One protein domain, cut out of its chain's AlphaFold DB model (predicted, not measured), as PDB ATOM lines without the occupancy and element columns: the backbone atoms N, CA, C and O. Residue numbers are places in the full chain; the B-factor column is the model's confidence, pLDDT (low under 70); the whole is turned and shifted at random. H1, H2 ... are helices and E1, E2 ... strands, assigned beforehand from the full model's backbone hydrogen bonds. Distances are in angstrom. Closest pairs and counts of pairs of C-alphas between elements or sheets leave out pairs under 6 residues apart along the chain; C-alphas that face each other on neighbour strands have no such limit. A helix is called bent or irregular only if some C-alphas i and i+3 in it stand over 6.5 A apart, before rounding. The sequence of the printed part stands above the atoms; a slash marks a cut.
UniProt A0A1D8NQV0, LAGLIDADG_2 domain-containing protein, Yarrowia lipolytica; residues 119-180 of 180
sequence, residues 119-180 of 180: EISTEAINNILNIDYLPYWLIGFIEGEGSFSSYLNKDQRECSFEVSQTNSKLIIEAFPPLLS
ATOM      1  N   GLU A 119      35.358  -5.359 -30.394       66.94
ATOM      2  CA  GLU A 119      36.502  -6.031 -31.003       66.94
ATOM      3  C   GLU A 119      37.737  -5.916 -30.111       66.94
ATOM      4  O   GLU A 119      38.246  -4.830 -29.840       66.94
ATOM      5  N   ILE A 120      38.214  -7.072 -29.654       70.56
ATOM      6  CA  ILE A 120      39.502  -7.223 -28.985       70.56
ATOM      7  C   ILE A 120      40.388  -7.971 -29.966       70.56
ATOM      8  O   ILE A 120      40.174  -9.158 -30.211       70.56
ATOM      9  N   SER A 121      41.360  -7.274 -30.541       78.00
ATOM     10  CA  SER A 121      42.391  -7.889 -31.368       78.00
ATOM     11  C   SER A 121      43.743  -7.787 -30.672       78.00
ATOM     12  O   SER A 121      44.012  -6.836 -29.935       78.00
ATOM     13  N   THR A 122      44.619  -8.759 -30.924       78.69
ATOM     14  CA  THR A 122      46.009  -8.728 -30.443       78.69
ATOM     15  C   THR A 122      46.724  -7.458 -30.899       78.69
ATOM     16  O   THR A 122      47.504  -6.879 -30.153       78.69
ATOM     17  N   GLU A 123      46.417  -6.983 -32.106       83.69
ATOM     18  CA  GLU A 123      46.950  -5.730 -32.635       83.69
ATOM     19  C   GLU A 123      46.473  -4.515 -31.832       83.69
ATOM     20  O   GLU A 123      47.286  -3.666 -31.481       83.69
ATOM     21  N   ALA A 124      45.192  -4.455 -31.456       80.69
ATOM     22  CA  ALA A 124      44.676  -3.385 -30.607       80.69
ATOM     23  C   ALA A 124      45.340  -3.375 -29.220       80.69
ATOM     24  O   ALA A 124      45.675  -2.304 -28.716       80.69
ATOM     25  N   ILE A 125      45.583  -4.550 -28.628       82.25
ATOM     26  CA  ILE A 125      46.317  -4.672 -27.358       82.25
ATOM     27  C   ILE A 125      47.759  -4.186 -27.533       82.25
ATOM     28  O   ILE A 125      48.199  -3.317 -26.786       82.25
ATOM     29  N   ASN A 126      48.476  -4.677 -28.545       84.44
ATOM     30  CA  ASN A 126      49.861  -4.275 -28.811       84.44
ATOM     31  C   ASN A 126      49.986  -2.770 -29.070       84.44
ATOM     32  O   ASN A 126      50.918  -2.133 -28.587       84.44
ATOM     33  N   ASN A 127      49.029  -2.184 -29.788       86.62
ATOM     34  CA  ASN A 127      48.986  -0.746 -30.019       86.62
ATOM     35  C   ASN A 127      48.853   0.031 -28.710       86.62
ATOM     36  O   ASN A 127      49.508   1.057 -28.571       86.62
ATOM     37  N   ILE A 128      48.059  -0.458 -27.750       86.25
ATOM     38  CA  ILE A 128      47.965   0.146 -26.416       86.25
ATOM     39  C   ILE A 128      49.290  -0.005 -25.670       86.25
ATOM     40  O   ILE A 128      49.798   0.991 -25.170       86.25
ATOM     41  N   LEU A 129      49.864  -1.212 -25.626       86.62
ATOM     42  CA  LEU A 129      51.108  -1.499 -24.897       86.62
ATOM     43  C   LEU A 129      52.301  -0.656 -25.377       86.62
ATOM     44  O   LEU A 129      53.187  -0.349 -24.585       86.62
ATOM     45  N   ASN A 130      52.301  -0.239 -26.645       89.00
ATOM     46  CA  ASN A 130      53.344   0.600 -27.242       89.00
ATOM     47  C   ASN A 130      53.144   2.114 -27.021       89.00
ATOM     48  O   ASN A 130      53.869   2.919 -27.602       89.00
ATOM     49  N   ILE A 131      52.159   2.535 -26.222       91.00
ATOM     50  CA  ILE A 131      51.920   3.954 -25.936       91.00
ATOM     51  C   ILE A 131      52.909   4.457 -24.877       91.00
ATOM     52  O   ILE A 131      52.845   4.062 -23.715       91.00
ATOM     53  N   ASP A 132      53.741   5.436 -25.238       92.69
ATOM     54  CA  ASP A 132      54.766   6.011 -24.349       92.69
ATOM     55  C   ASP A 132      54.213   6.558 -23.023       92.69
ATOM     56  O   ASP A 132      54.871   6.508 -21.983       92.69
ATOM     57  N   TYR A 133      52.994   7.109 -23.041       91.62
ATOM     58  CA  TYR A 133      52.366   7.682 -21.848       91.62
ATOM     59  C   TYR A 133      51.555   6.671 -21.025       91.62
ATOM     60  O   TYR A 133      50.979   7.049 -19.998       91.62
ATOM     61  N   LEU A 134      51.501   5.403 -21.444       90.06
ATOM     62  CA  LEU A 134      50.693   4.369 -20.806       90.06
ATOM     63  C   LEU A 134      51.012   4.188 -19.317       90.06
ATOM     64  O   LEU A 134      50.056   4.160 -18.543       90.06
ATOM     65  N   PRO A 135      52.282   4.158 -18.857       89.94
ATOM     66  CA  PRO A 135      52.567   4.020 -17.427       89.94
ATOM     67  C   PRO A 135      51.987   5.170 -16.589       89.94
ATOM     68  O   PRO A 135      51.433   4.951 -15.513       89.94
ATOM     69  N   TYR A 136      52.045   6.405 -17.096       90.62
ATOM     70  CA  TYR A 136      51.487   7.573 -16.404       90.62
ATOM     71  C   TYR A 136      49.959   7.559 -16.400       90.62
ATOM     72  O   TYR A 136      49.327   7.912 -15.400       90.62
ATOM     73  N   TRP A 137      49.360   7.141 -17.516       91.19
ATOM     74  CA  TRP A 137      47.920   6.947 -17.613       91.19
ATOM     75  C   TRP A 137      47.443   5.878 -16.626       91.19
ATOM     76  O   TRP A 137      46.476   6.116 -15.900       91.19
ATOM     77  N   LEU A 138      48.168   4.759 -16.542       87.88
ATOM     78  CA  LEU A 138      47.877   3.619 -15.683       87.88
ATOM     79  C   LEU A 138      47.859   4.014 -14.207       87.88
ATOM     80  O   LEU A 138      46.894   3.702 -13.519       87.88
ATOM     81  N   ILE A 139      48.853   4.777 -13.738       87.50
ATOM     82  CA  ILE A 139      48.875   5.313 -12.365       87.50
ATOM     83  C   ILE A 139      47.597   6.102 -12.084       87.50
ATOM     84  O   ILE A 139      46.911   5.872 -11.093       87.50
ATOM     85  N   GLY A 140      47.244   7.021 -12.986       87.06
ATOM     86  CA  GLY A 140      46.037   7.812 -12.819       87.06
ATOM     87  C   GLY A 140      44.761   6.973 -12.894       87.06
ATOM     88  O   GLY A 140      43.743   7.396 -12.354       87.06
ATOM     89  N   PHE A 141      44.756   5.876 -13.643       86.81
ATOM     90  CA  PHE A 141      43.611   4.979 -13.756       86.81
ATOM     91  C   PHE A 141      43.439   4.143 -12.485       86.81
ATOM     92  O   PHE A 141      42.334   4.075 -11.961       86.81
ATOM     93  N   ILE A 142      44.535   3.605 -11.942       86.31
ATOM     94  CA  ILE A 142      44.568   2.879 -10.665       86.31
ATOM     95  C   ILE A 142      44.140   3.782  -9.504       86.31
ATOM     96  O   ILE A 142      43.403   3.326  -8.643       86.31
ATOM     97  N   GLU A 143      44.519   5.062  -9.498       85.75
ATOM     98  CA  GLU A 143      44.067   6.013  -8.466       85.75
ATOM     99  C   GLU A 143      42.533   6.146  -8.402       85.75
ATOM    100  O   GLU A 143      41.998   6.459  -7.344       85.75
ATOM    101  N   GLY A 144      41.826   5.925  -9.518       83.44
ATOM    102  CA  GLY A 144      40.364   6.037  -9.556       83.44
ATOM    103  C   GLY A 144      39.608   4.707  -9.506       83.44
ATOM    104  O   GLY A 144      38.605   4.600  -8.813       83.44
ATOM    105  N   GLU A 145      40.084   3.673 -10.208       84.62
ATOM    106  CA  GLU A 145      39.397   2.364 -10.293       84.62
ATOM    107  C   GLU A 145      40.080   1.249  -9.481       84.62
ATOM    108  O   GLU A 145      39.566   0.131  -9.399       84.62
ATOM    109  N   GLY A 146      41.278   1.499  -8.950       83.94
ATOM    110  CA  GLY A 146      42.077   0.504  -8.246       83.94
ATOM    111  C   GLY A 146      41.645   0.327  -6.796       83.94
ATOM    112  O   GLY A 146      41.375   1.287  -6.077       83.94
ATOM    113  N   SER A 147      41.638  -0.921  -6.343       87.19
ATOM    114  CA  SER A 147      41.316  -1.298  -4.973       87.19
ATOM    115  C   SER A 147      42.384  -2.237  -4.430       87.19
ATOM    116  O   SER A 147      42.638  -3.299  -4.997       87.19
ATOM    117  N   PHE A 148      43.007  -1.848  -3.319       87.62
ATOM    118  CA  PHE A 148      43.908  -2.705  -2.555       87.62
ATOM    119  C   PHE A 148      43.185  -3.155  -1.294       87.62
ATOM    120  O   PHE A 148      42.718  -2.323  -0.513       87.62
ATOM    121  N   SER A 149      43.111  -4.463  -1.073       88.25
ATOM    122  CA  SER A 149      42.434  -5.020   0.091       88.25
ATOM    123  C   SER A 149      43.307  -6.054   0.794       88.25
ATOM    124  O   SER A 149      44.119  -6.739   0.174       88.25
ATOM    125  N   SER A 150      43.161  -6.147   2.114       88.38
ATOM    126  CA  SER A 150      43.696  -7.261   2.889       88.38
ATOM    127  C   SER A 150      42.583  -7.819   3.752       88.38
ATOM    128  O   SER A 150      41.889  -7.071   4.444       88.38
ATOM    129  N   TYR A 151      42.393  -9.129   3.683       88.94
ATOM    130  CA  TYR A 151      41.321  -9.822   4.377       88.94
ATOM    131  C   TYR A 151      41.797 -11.190   4.868       88.94
ATOM    132  O   TYR A 151      42.825 -11.718   4.443       88.94
ATOM    133  N   LEU A 152      41.065 -11.745   5.830       91.06
ATOM    134  CA  LEU A 152      41.319 -13.079   6.360       91.06
ATOM    135  C   LEU A 152      40.516 -14.104   5.565       91.06
ATOM    136  O   LEU A 152      39.291 -14.023   5.505       91.06
ATOM    137  N   ASN A 153      41.209 -15.088   5.005       84.31
ATOM    138  CA  ASN A 153      40.621 -16.252   4.367       84.31
ATOM    139  C   ASN A 153      41.094 -17.507   5.103       84.31
ATOM    140  O   ASN A 153      42.278 -17.834   5.070       84.31
ATOM    141  N   LYS A 154      40.178 -18.194   5.801       83.38
ATOM    142  CA  LYS A 154      40.460 -19.437   6.553       83.38
ATOM    143  C   LYS A 154      41.746 -19.346   7.398       83.38
ATOM    144  O   LYS A 154      42.643 -20.172   7.269       83.38
ATOM    145  N   ASP A 155      41.833 -18.295   8.216       85.19
ATOM    146  CA  ASP A 155      42.952 -17.976   9.121       85.19
ATOM    147  C   ASP A 155      44.280 -17.569   8.460       85.19
ATOM    148  O   ASP A 155      45.263 -17.294   9.151       85.19
ATOM    149  N   GLN A 156      44.316 -17.430   7.134       83.88
ATOM    150  CA  GLN A 156      45.431 -16.829   6.408       83.88
ATOM    151  C   GLN A 156      45.091 -15.395   6.005       83.88
ATOM    152  O   GLN A 156      43.961 -15.086   5.626       83.88
ATOM    153  N   ARG A 157      46.071 -14.492   6.103       87.88
ATOM    154  CA  ARG A 157      45.934 -13.139   5.556       87.88
ATOM    155  C   ARG A 157      46.218 -13.187   4.065       87.88
ATOM    156  O   ARG A 157      47.323 -13.543   3.666       87.88
ATOM    157  N   GLU A 158      45.240 -12.780   3.279       89.69
ATOM    158  CA  GLU A 158      45.391 -12.544   1.852       89.69
ATOM    159  C   GLU A 158      45.447 -11.039   1.586       89.69
ATOM    160  O   GLU A 158      44.885 -10.226   2.329       89.69
ATOM    161  N   CYS A 159      46.158 -10.672   0.524       88.06
ATOM    162  CA  CYS A 159      46.186  -9.322  -0.015       88.06
ATOM    163  C   CYS A 159      45.762  -9.407  -1.480       88.06
ATOM    164  O   CYS A 159      46.370 -10.166  -2.236       88.06
ATOM    165  N   SER A 160      44.746  -8.640  -1.876       87.56
ATOM    166  CA  SER A 160      44.298  -8.543  -3.266       87.56
ATOM    167  C   SER A 160      44.498  -7.131  -3.808       87.56
ATOM    168  O   SER A 160      44.406  -6.137  -3.081       87.56
ATOM    169  N   PHE A 161      44.787  -7.058  -5.105       86.69
ATOM    170  CA  PHE A 161      44.683  -5.841  -5.891       86.69
ATOM    171  C   PHE A 161      43.698  -6.093  -7.026       86.69
ATOM    172  O   PHE A 161      43.830  -7.069  -7.765       86.69
ATOM    173  N   GLU A 162      42.711  -5.217  -7.146       84.88
ATOM    174  CA  GLU A 162      41.610  -5.345  -8.089       84.88
ATOM    175  C   GLU A 162      41.440  -4.037  -8.858       84.88
ATOM    176  O   GLU A 162      41.541  -2.949  -8.293       84.88
ATOM    177  N   VAL A 163      41.162  -4.147 -10.155       83.25
ATOM    178  CA  VAL A 163      40.806  -3.019 -11.019       83.25
ATOM    179  C   VAL A 163      39.548  -3.408 -11.773       83.25
ATOM    180  O   VAL A 163      39.504  -4.457 -12.417       83.25
ATOM    181  N   SER A 164      38.520  -2.571 -11.695       79.00
ATOM    182  CA  SER A 164      37.241  -2.807 -12.364       79.00
ATOM    183  C   SER A 164      37.011  -1.773 -13.458       79.00
ATOM    184  O   SER A 164      37.370  -0.612 -13.314       79.00
ATOM    185  N   GLN A 165      36.402  -2.178 -14.574       74.75
ATOM    186  CA  GLN A 165      35.956  -1.226 -15.588       74.75
ATOM    187  C   GLN A 165      34.743  -1.756 -16.350       74.75
ATOM    188  O   GLN A 165      34.688  -2.916 -16.757       74.75
ATOM    189  N   THR A 166      33.776  -0.878 -16.603       72.69
ATOM    190  CA  THR A 166      32.575  -1.218 -17.371       72.69
ATOM    191  C   THR A 166      32.843  -1.055 -18.868       72.69
ATOM    192  O   THR A 166      33.355  -0.027 -19.314       72.69
ATOM    193  N   ASN A 167      32.460  -2.053 -19.672       64.75
ATOM    194  CA  ASN A 167      32.496  -2.003 -21.143       64.75
ATOM    195  C   ASN A 167      33.856  -1.584 -21.746       64.75
ATOM    196  O   ASN A 167      33.887  -0.882 -22.756       64.75
ATOM    197  N   SER A 168      34.974  -1.982 -21.127       69.62
ATOM    198  CA  SER A 168      36.336  -1.713 -21.626       69.62
ATOM    199  C   SER A 168      37.235  -2.944 -21.470       69.62
ATOM    200  O   SER A 168      38.301  -2.886 -20.861       69.62
ATOM    201  N   LYS A 169      36.778  -4.088 -21.997       73.81
ATOM    202  CA  LYS A 169      37.472  -5.377 -21.848       73.81
ATOM    203  C   LYS A 169      38.881  -5.355 -22.455       73.81
ATOM    204  O   LYS A 169      39.784  -5.929 -21.867       73.81
ATOM    205  N   LEU A 170      39.092  -4.614 -23.545       77.25
ATOM    206  CA  LEU A 170      40.411  -4.425 -24.161       77.25
ATOM    207  C   LEU A 170      41.469  -3.917 -23.164       77.25
ATOM    208  O   LEU A 170      42.577  -4.435 -23.130       77.25
ATOM    209  N   ILE A 171      41.110  -2.932 -22.335       78.19
ATOM    210  CA  ILE A 171      42.019  -2.371 -21.331       78.19
ATOM    211  C   ILE A 171      42.314  -3.408 -20.255       78.19
ATOM    212  O   ILE A 171      43.478  -3.634 -19.957       78.19
ATOM    213  N   ILE A 172      41.289  -4.084 -19.731       77.88
ATOM    214  CA  ILE A 172      41.460  -5.123 -18.703       77.88
ATOM    215  C   ILE A 172      42.360  -6.269 -19.194       77.88
ATOM    216  O   ILE A 172      43.189  -6.749 -18.433       77.88
ATOM    217  N   GLU A 173      42.265  -6.668 -20.463       76.81
ATOM    218  CA  GLU A 173      43.143  -7.694 -21.053       76.81
ATOM    219  C   GLU A 173      44.576  -7.181 -21.296       76.81
ATOM    220  O   GLU A 173      45.524  -7.964 -21.312       76.81
ATOM    221  N   ALA A 174      44.765  -5.866 -21.448       75.19
ATOM    222  CA  ALA A 174      46.083  -5.245 -21.563       75.19
ATOM    223  C   ALA A 174      46.783  -5.042 -20.203       75.19
ATOM    224  O   ALA A 174      47.980  -4.781 -20.181       75.19
ATOM    225  N   PHE A 175      46.077  -5.174 -19.071       74.88
ATOM    226  CA  PHE A 175      46.641  -4.981 -17.724       74.88
ATOM    227  C   PHE A 175      47.683  -6.038 -17.312       74.88
ATOM    228  O   PHE A 175      48.742  -5.642 -16.829       74.88
ATOM    229  N   PRO A 176      47.446  -7.357 -17.468       74.19
ATOM    230  CA  PRO A 176      48.401  -8.372 -17.018       74.19
ATOM    231  C   PRO A 176      49.795  -8.257 -17.664       74.19
ATOM    232  O   PRO A 176      50.771  -8.306 -16.917       74.19
ATOM    233  N   PRO A 177      49.930  -8.020 -18.989       68.88
ATOM    234  CA  PRO A 177      51.234  -7.779 -19.619       68.88
ATOM    235  C   PRO A 177      51.971  -6.523 -19.127       68.88
ATOM    236  O   PRO A 177      53.172  -6.409 -19.330       68.88
ATOM    237  N   LEU A 178      51.273  -5.560 -18.513       66.62
ATOM    238  CA  LEU A 178      51.885  -4.331 -17.985       66.62
ATOM    239  C   LEU A 178      52.502  -4.513 -16.597       66.62
ATOM    240  O   LEU A 178      53.225  -3.632 -16.134       66.62
ATOM    241  N   LEU A 179      52.175  -5.616 -15.920       64.81
ATOM    242  CA  LEU A 179      52.599  -5.915 -14.551       64.81
ATOM    243  C   LEU A 179      53.642  -7.044 -14.479       64.81
ATOM    244  O   LEU A 179      54.111  -7.350 -13.382       64.81
ATOM    245  N   SER A 180      53.976  -7.661 -15.617       58.75
ATOM    246  CA  SER A 180      54.993  -8.713 -15.768       58.75
ATOM    247  C   SER A 180      56.353  -8.145 -16.150       58.75
ATOM    248  O   SER A 180      57.356  -8.580 -15.546       58.75
TER     249      SER A 180
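AT A GLANCE: This is residues 119 to 180 of the 180 residues of the protein "LAGLIDADG_2 domain-containing protein" of Yarrowia lipolytica (UniProt A0A1D8NQV0). A long two-stranded hairpin, E1 and E2, extends as an arm from a loose head of three helices, H1, H2 and H3, and its tip at residues 152 to 157 sticks out free. In the head H1 and H3 meet, while H2 leads directly into the arm. The printed part has 62 residues, with three named helices and two named strands in the order H1 H2 E1 E2 H3; the sheet E1 - E2 is antiparallel and the class is mixed, helices and strands. The whole is loose, with a radius of gyration of the C-alphas of 14.2 A, and spans 44 by 23 by 23 A.

HOW THE PARTS SIT: Start at H1, residues 122 to 129, and go on to H2, residues 134 to 145: they are close but not clearly touching, about perpendicular at 90 degrees, the closest C-alphas being those of Ile 128 and Leu 134, 7.5 A apart. Next find the hairpin of E1, residues 146 to 153, and E2, residues 156 to 163, antiparallel at 159 degrees, with N 147 and O 162 at 2.8 A and N 153 and O 156 at 2.8 A, within hydrogen-bond range. The closest C-alphas of H2 and E2, Glu 145 and Val 163, are 5.6 A apart. H3, residues 169 to 178, touches H1 at a steep tilt of 61 degrees, the same way, closest at the C-alphas of Ile 125 and Ala 174, 5.8 A. H2 and H3 are only just apart, closest 8.4 A. Every O i to N i+4 pair is within hydrogen-bond range in H1, but 7 of 8 in H2 and 3 of 6 in H3.

IN THESE COORDINATES: Find C-alpha 122 at (46.009, -8.728, -30.443), where H1 begins, 10.4 A long. H2 runs 15.6 A, E1 21.0 A and E2 22.7 A. H3, 15.0 A, ends at C-alpha 178, (51.885, -4.331, -17.985); it is irregular, but only just, with C-alphas 173 and 176 6.7 A apart.

THE WHOLE: The two C-alphas farthest apart, Glu 123 and Asp 155, are 43.7 A apart. The printed part has no cut, and its four links are tight. Mean pLDDT of the printed part is 82.1; residue 119, residues 167 to 168 and residues 177 to 180 are under 70.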